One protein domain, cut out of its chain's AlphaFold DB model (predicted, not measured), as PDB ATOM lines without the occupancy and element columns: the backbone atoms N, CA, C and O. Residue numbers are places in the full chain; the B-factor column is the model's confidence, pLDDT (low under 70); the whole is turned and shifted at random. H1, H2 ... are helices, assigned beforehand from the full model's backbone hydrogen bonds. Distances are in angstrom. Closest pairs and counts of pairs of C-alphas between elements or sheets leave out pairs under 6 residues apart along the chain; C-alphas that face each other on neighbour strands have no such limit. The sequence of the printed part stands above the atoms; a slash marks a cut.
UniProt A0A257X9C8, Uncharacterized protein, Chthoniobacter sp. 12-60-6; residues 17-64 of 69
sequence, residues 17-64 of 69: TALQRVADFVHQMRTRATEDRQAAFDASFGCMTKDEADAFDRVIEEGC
ATOM      1  N   THR A  17      13.769 -17.892  34.310       86.06
ATOM      2  CA  THR A  17      14.861 -17.973  33.321       86.06
ATOM      3  C   THR A  17      14.424 -17.676  31.881       86.06
ATOM      4  O   THR A  17      15.263 -17.416  31.015       86.06
ATOM      5  N   ALA A  18      13.124 -17.740  31.590       87.38
ATOM      6  CA  ALA A  18      12.549 -17.336  30.312       87.38
ATOM      7  C   ALA A  18      12.211 -15.837  30.300       87.38
ATOM      8  O   ALA A  18      12.371 -15.205  29.258       87.38
ATOM      9  N   LEU A  19      11.856 -15.250  31.451       90.00
ATOM     10  CA  LEU A  19      11.581 -13.813  31.570       90.00
ATOM     11  C   LEU A  19      12.779 -12.947  31.169       90.00
ATOM     12  O   LEU A  19      12.591 -11.966  30.458       90.00
ATOM     13  N   GLN A  20      14.007 -13.342  31.529       89.38
ATOM     14  CA  GLN A  20      15.208 -12.614  31.101       89.38
ATOM     15  C   GLN A  20      15.323 -12.552  29.570       89.38
ATOM     16  O   GLN A  20      15.560 -11.490  29.009       89.38
ATOM     17  N   ARG A  21      15.075 -13.672  28.879       90.44
ATOM     18  CA  ARG A  21      15.128 -13.726  27.409       90.44
ATOM     19  C   ARG A  21      14.058 -12.852  26.762       90.44
ATOM     20  O   ARG A  21      14.322 -12.224  25.740       90.44
ATOM     21  N   VAL A  22      12.864 -12.806  27.351       92.44
ATOM     22  CA  VAL A  22      11.792 -11.922  26.883       92.44
ATOM     23  C   VAL A  22      12.162 -10.456  27.112       92.44
ATOM     24  O   VAL A  22      12.004  -9.650  26.200       92.44
ATOM     25  N   ALA A  23      12.703 -10.113  28.282       89.56
ATOM     26  CA  ALA A  23      13.160  -8.760  28.583       89.56
ATOM     27  C   ALA A  23      14.255  -8.300  27.608       89.56
ATOM     28  O   ALA A  23      14.159  -7.205  27.056       89.56
ATOM     29  N   ASP A  24      15.239  -9.159  27.327       91.19
ATOM     30  CA  ASP A  24      16.309  -8.876  26.367       91.19
ATOM     31  C   ASP A  24      15.747  -8.654  24.956       91.19
ATOM     32  O   ASP A  24      16.139  -7.717  24.261       91.19
ATOM     33  N   PHE A  25      14.786  -9.481  24.537       90.06
ATOM     34  CA  PHE A  25      14.133  -9.351  23.237       90.06
ATOM     35  C   PHE A  25      13.331  -8.049  23.115       90.06
ATOM     36  O   PHE A  25      13.474  -7.324  22.129       90.06
ATOM     37  N   VAL A  26      12.531  -7.708  24.130       90.06
ATOM     38  CA  VAL A  26      11.770  -6.450  24.174       90.06
ATOM     39  C   VAL A  26      12.712  -5.246  24.166       90.06
ATOM     40  O   VAL A  26      12.464  -4.275  23.450       90.06
ATOM     41  N   HIS A  27      13.819  -5.313  24.908       89.62
ATOM     42  CA  HIS A  27      14.833  -4.265  24.905       89.62
ATOM     43  C   HIS A  27      15.445  -4.079  23.511       89.62
ATOM     44  O   HIS A  27      15.469  -2.961  23.000       89.62
ATOM     45  N   GLN A  28      15.856  -5.166  22.850       88.06
ATOM     46  CA  GLN A  28      16.383  -5.116  21.482       88.06
ATOM     47  C   GLN A  28      15.368  -4.554  20.484       88.06
ATOM     48  O   GLN A  28      15.732  -3.741  19.634       88.06
ATOM     49  N   MET A  29      14.097  -4.954  20.587       87.50
ATOM     50  CA  MET A  29      13.028  -4.395  19.761       87.50
ATOM     51  C   MET A  29      12.889  -2.886  19.960       87.50
ATOM     52  O   MET A  29      12.785  -2.150  18.981       87.50
ATOM     53  N   ARG A  30      12.911  -2.414  21.212       85.38
ATOM     54  CA  ARG A  30      12.831  -0.984  21.527       85.38
ATOM     55  C   ARG A  30      14.012  -0.216  20.942       85.38
ATOM     56  O   ARG A  30      13.805   0.855  20.375       85.38
ATOM     57  N   THR A  31      15.226  -0.748  21.061       83.06
ATOM     58  CA  THR A  31      16.424  -0.120  20.494       83.06
ATOM     59  C   THR A  31      16.298   0.016  18.980       83.06
ATOM     60  O   THR A  31      16.410   1.125  18.471       83.06
ATOM     61  N   ARG A  32      15.933  -1.062  18.271       83.50
ATOM     62  CA  ARG A  32      15.726  -1.018  16.812       83.50
ATOM     63  C   ARG A  32      14.636  -0.033  16.400       83.50
ATOM     64  O   ARG A  32      14.849   0.775  15.512       83.50
ATOM     65  N   ALA A  33      13.497  -0.037  17.093       81.75
ATOM     66  CA  ALA A  33      12.419   0.910  16.813       81.75
ATOM     67  C   ALA A  33      12.849   2.373  17.033       81.75
ATOM     68  O   ALA A  33      12.353   3.272  16.359       81.75
ATOM     69  N   THR A  34      13.772   2.616  17.968       84.75
ATOM     70  CA  THR A  34      14.347   3.946  18.211       84.75
ATOM     71  C   THR A  34      15.283   4.351  17.072       84.75
ATOM     72  O   THR A  34      15.191   5.477  16.591       84.75
ATOM     73  N   GLU A  35      16.137   3.437  16.607       83.88
ATOM     74  CA  GLU A  35      17.033   3.654  15.462       83.88
ATOM     75  C   GLU A  35      16.245   3.905  14.168       83.88
ATOM     76  O   GLU A  35      16.504   4.887  13.474       83.88
ATOM     77  N   ASP A  36      15.231   3.085  13.882       83.81
ATOM     78  CA  ASP A  36      14.368   3.234  12.705       83.81
ATOM     79  C   ASP A  36      13.603   4.564  12.736       83.81
ATOM     80  O   ASP A  36      13.493   5.261  11.723       83.81
ATOM     81  N   ARG A  37      13.101   4.955  13.916       83.69
ATOM     82  CA  ARG A  37      12.455   6.257  14.118       83.69
ATOM     83  C   ARG A  37      13.433   7.403  13.863       83.69
ATOM     84  O   ARG A  37      13.054   8.365  13.201       83.69
ATOM     85  N   GLN A  38      14.663   7.311  14.367       84.56
ATOM     86  CA  GLN A  38      15.672   8.343  14.139       84.56
ATOM     87  C   GLN A  38      16.020   8.456  12.651       84.56
ATOM     88  O   GLN A  38      16.019   9.557  12.113       84.56
ATOM     89  N   ALA A  39      16.213   7.330  11.962       85.88
ATOM     90  CA  ALA A  39      16.472   7.318  10.525       85.88
ATOM     91  C   ALA A  39      15.323   7.955   9.721       85.88
ATOM     92  O   ALA A  39      15.561   8.691   8.762       85.88
ATOM     93  N   ALA A  40      14.070   7.712  10.123       84.19
ATOM     94  CA  ALA A  40      12.906   8.346   9.511       84.19
ATOM     95  C   ALA A  40      12.870   9.867   9.741       84.19
ATOM     96  O   ALA A  40      12.516  10.612   8.823       84.19
ATOM     97  N   PHE A  41      13.260  10.341  10.929       84.69
ATOM     98  CA  PHE A  41      13.409  11.774  11.179       84.69
ATOM     99  C   PHE A  41      14.522  12.382  10.337       84.69
ATOM    100  O   PHE A  41      14.261  13.367   9.656       84.69
ATOM    101  N   ASP A  42      15.707  11.776  10.297       85.81
ATOM    102  CA  ASP A  42      16.837  12.293   9.518       85.81
ATOM    103  C   ASP A  42      16.480  12.413   8.027       85.81
ATOM    104  O   ASP A  42      16.763  13.428   7.386       85.81
ATOM    105  N   ALA A  43      15.783  11.412   7.475       87.62
ATOM    106  CA  ALA A  43      15.284  11.452   6.103       87.62
ATOM    107  C   ALA A  43      14.235  12.557   5.882       87.62
ATOM    108  O   ALA A  43      14.226  13.189   4.826       87.62
ATOM    109  N   SER A  44      13.369  12.796   6.872       86.56
ATOM    110  CA  SER A  44      12.340  13.841   6.818       86.56
ATOM    111  C   SER A  44      12.954  15.239   6.903       86.56
ATOM    112  O   SER A  44      12.655  16.093   6.077       86.56
ATOM    113  N   PHE A  45      13.879  15.472   7.835       85.69
ATOM    114  CA  PHE A  45      14.611  16.734   7.932       85.69
ATOM    115  C   PHE A  45      15.443  17.008   6.673       85.69
ATOM    116  O   PHE A  45      15.526  18.149   6.224       85.69
ATOM    117  N   GLY A  46      16.009  15.966   6.056       85.25
ATOM    118  CA  GLY A  46      16.794  16.079   4.826       85.25
ATOM    119  C   GLY A  46      16.017  16.569   3.595       85.25
ATOM    120  O   GLY A  46      16.647  17.020   2.637       85.25
ATOM    121  N   CYS A  47      14.680  16.499   3.595       88.94
ATOM    122  CA  CYS A  47      13.840  16.998   2.499       88.94
ATOM    123  C   CYS A  47      13.096  18.307   2.817       88.94
ATOM    124  O   CYS A  47      12.399  18.825   1.944       88.94
ATOM    125  N   MET A  48      13.262  18.851   4.025       91.25
ATOM    126  CA  MET A  48      12.618  20.086   4.477       91.25
ATOM    127  C   MET A  48      13.488  21.319   4.220       91.25
ATOM    128  O   MET A  48      14.720  21.265   4.214       91.25
ATOM    129  N   THR A  49      12.840  22.470   4.050       90.31
ATOM    130  CA  THR A  49      13.523  23.760   4.190       90.31
ATOM    131  C   THR A  49      13.869  24.026   5.655       90.31
ATOM    132  O   THR A  49      13.311  23.415   6.566       90.31
ATOM    133  N   LYS A  50      14.786  24.966   5.904       87.69
ATOM    134  CA  LYS A  50      15.212  25.310   7.267       87.69
ATOM    135  C   LYS A  50      14.037  25.688   8.178       87.69
ATOM    136  O   LYS A  50      13.980  25.220   9.307       87.69
ATOM    137  N   ASP A  51      13.104  26.495   7.683       90.50
ATOM    138  CA  ASP A  51      11.975  26.970   8.488       90.50
ATOM    139  C   ASP A  51      10.975  25.839   8.794       90.50
ATOM    140  O   ASP A  51      10.405  25.789   9.882       90.50
ATOM    141  N   GLU A  52      10.787  24.901   7.858       88.62
ATOM    142  CA  GLU A  52       9.955  23.706   8.058       88.62
ATOM    143  C   GLU A  52      10.593  22.735   9.057       88.62
ATOM    144  O   GLU A  52       9.898  22.210   9.924       88.62
ATOM    145  N   ALA A  53      11.911  22.545   8.971       88.19
ATOM    146  CA  ALA A  53      12.676  21.760   9.931       88.19
ATOM    147  C   ALA A  53      12.581  22.366  11.342       88.19
ATOM    148  O   ALA A  53      12.202  21.674  12.282       88.19
ATOM    149  N   ASP A  54      12.835  23.670  11.480       88.31
ATOM    150  CA  ASP A  54      12.787  24.367  12.771       88.31
ATOM    151  C   ASP A  54      11.364  24.316  13.388       88.31
ATOM    152  O   ASP A  54      11.203  24.217  14.607       88.31
ATOM    153  N   ALA A  55      10.308  24.339  12.562       88.62
ATOM    154  CA  ALA A  55       8.928  24.163  13.019       88.62
ATOM    155  C   ALA A  55       8.609  22.713  13.428       88.62
ATOM    156  O   ALA A  55       7.916  22.496  14.423       88.62
ATOM    157  N   PHE A  56       9.100  21.725  12.676       86.38
ATOM    158  CA  PHE A  56       8.890  20.306  12.965       86.38
ATOM    159  C   PHE A  56       9.591  19.881  14.261       86.38
ATOM    160  O   PHE A  56       8.994  19.180  15.077       86.38
ATOM    161  N   ASP A  57      10.808  20.374  14.495       85.00
ATOM    162  CA  ASP A  57      11.575  20.103  15.713       85.00
ATOM    163  C   ASP A  57      10.857  20.638  16.961       85.00
ATOM    164  O   ASP A  57      10.665  19.918  17.941       85.00
ATOM    165  N   ARG A  58      10.301  21.856  16.879       85.81
ATOM    166  CA  ARG A  58       9.487  22.432  17.960       85.81
ATOM    167  C   ARG A  58       8.260  21.574  18.295       85.81
ATOM    168  O   ARG A  58       7.945  21.394  19.467       85.81
ATOM    169  N   VAL A  59       7.584  21.008  17.293       85.88
ATOM    170  CA  VAL A  59       6.438  20.104  17.519       85.88
ATOM    171  C   VAL A  59       6.874  18.802  18.196       85.88
ATOM    172  O   VAL A  59       6.140  18.275  19.032       85.88
ATOM    173  N   ILE A  60       8.060  18.282  17.869       82.06
ATOM    174  CA  ILE A  60       8.620  17.104  18.544       82.06
ATOM    175  C   ILE A  60       8.916  17.423  20.012       82.06
ATOM    176  O   ILE A  60       8.530  16.635  20.876       82.06
ATOM    177  N   GLU A  61       9.557  18.559  20.300       80.62
ATOM    178  CA  GLU A  61       9.886  18.983  21.668       80.62
ATOM    179  C   GLU A  61       8.644  19.249  22.528       80.62
ATOM    180  O   GLU A  61       8.616  18.882  23.702       80.62
ATOM    181  N   GLU A  62       7.610  19.869  21.955       80.50
ATOM    182  CA  GLU A  62       6.363  20.191  22.659       80.50
ATOM    183  C   GLU A  62       5.439  18.971  22.811       80.50
ATOM    184  O   GLU A  62       4.711  18.863  23.799       80.50
ATOM    185  N   GLY A  63       5.448  18.056  21.835       69.06
ATOM    186  CA  GLY A  63       4.559  16.894  21.780       69.06
ATOM    187  C   GLY A  63       5.116  15.619  22.414       69.06
ATOM    188  O   GLY A  63       4.339  14.742  22.797       69.06
ATOM    189  N   CYS A  64       6.438  15.477  22.537       70.75
ATOM    190  CA  CYS A  64       7.029  14.367  23.281       70.75
ATOM    191  C   CYS A  64       7.038  14.711  24.772       70.75
ATOM    192  O   CYS A  64       7.727  15.636  25.192       70.75
TER     193      CYS A  64
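AT A GLANCE: This is residues 17 to 64 of the 69 residues of an uncharacterized protein of Chthoniobacter sp. 12-60-6 (UniProt A0A257X9C8). A long helix, H1, and a shorter one, H2, make a lopsided, open V: after a tight turn H2 folds back toward H1, and the two come near each other at the corner. The printed part has 48 residues with two named helices, H1 then H2, and no named strand; its class is all helix. It is extended, with a radius of gyration of the C-alphas of 15.8 A and spans of 51 by 21 by 6 A.

HOW THE PARTS SIT: Start at H1, residues 17 to 45, and go on to H2, residues 50 to 63. They are close but not clearly touching; look at their closest C-alphas, those of Phe 45 and Ala 53, 5.7 A apart. They run opposite ways at a shallow tilt of 31 degrees. In H2 every O i to N i+4 pair is within hydrogen-bond range, in H1 24 of 25.

IN THESE COORDINATES: Find C-alpha 17 at (14.861, -17.973, 33.321); from there H1 runs 43.0 A to C-alpha 45. H2 runs 19.9 A from C-alpha 50 at (15.212, 25.310, 7.267) to C-alpha 63 at (4.559, 16.894, 21.780).

THE WHOLE: The C-alphas farthest apart, of Thr 17 and Asp 51, are 51.4 A apart. The printed part has no cut, and residue 63 has pLDDT under 70.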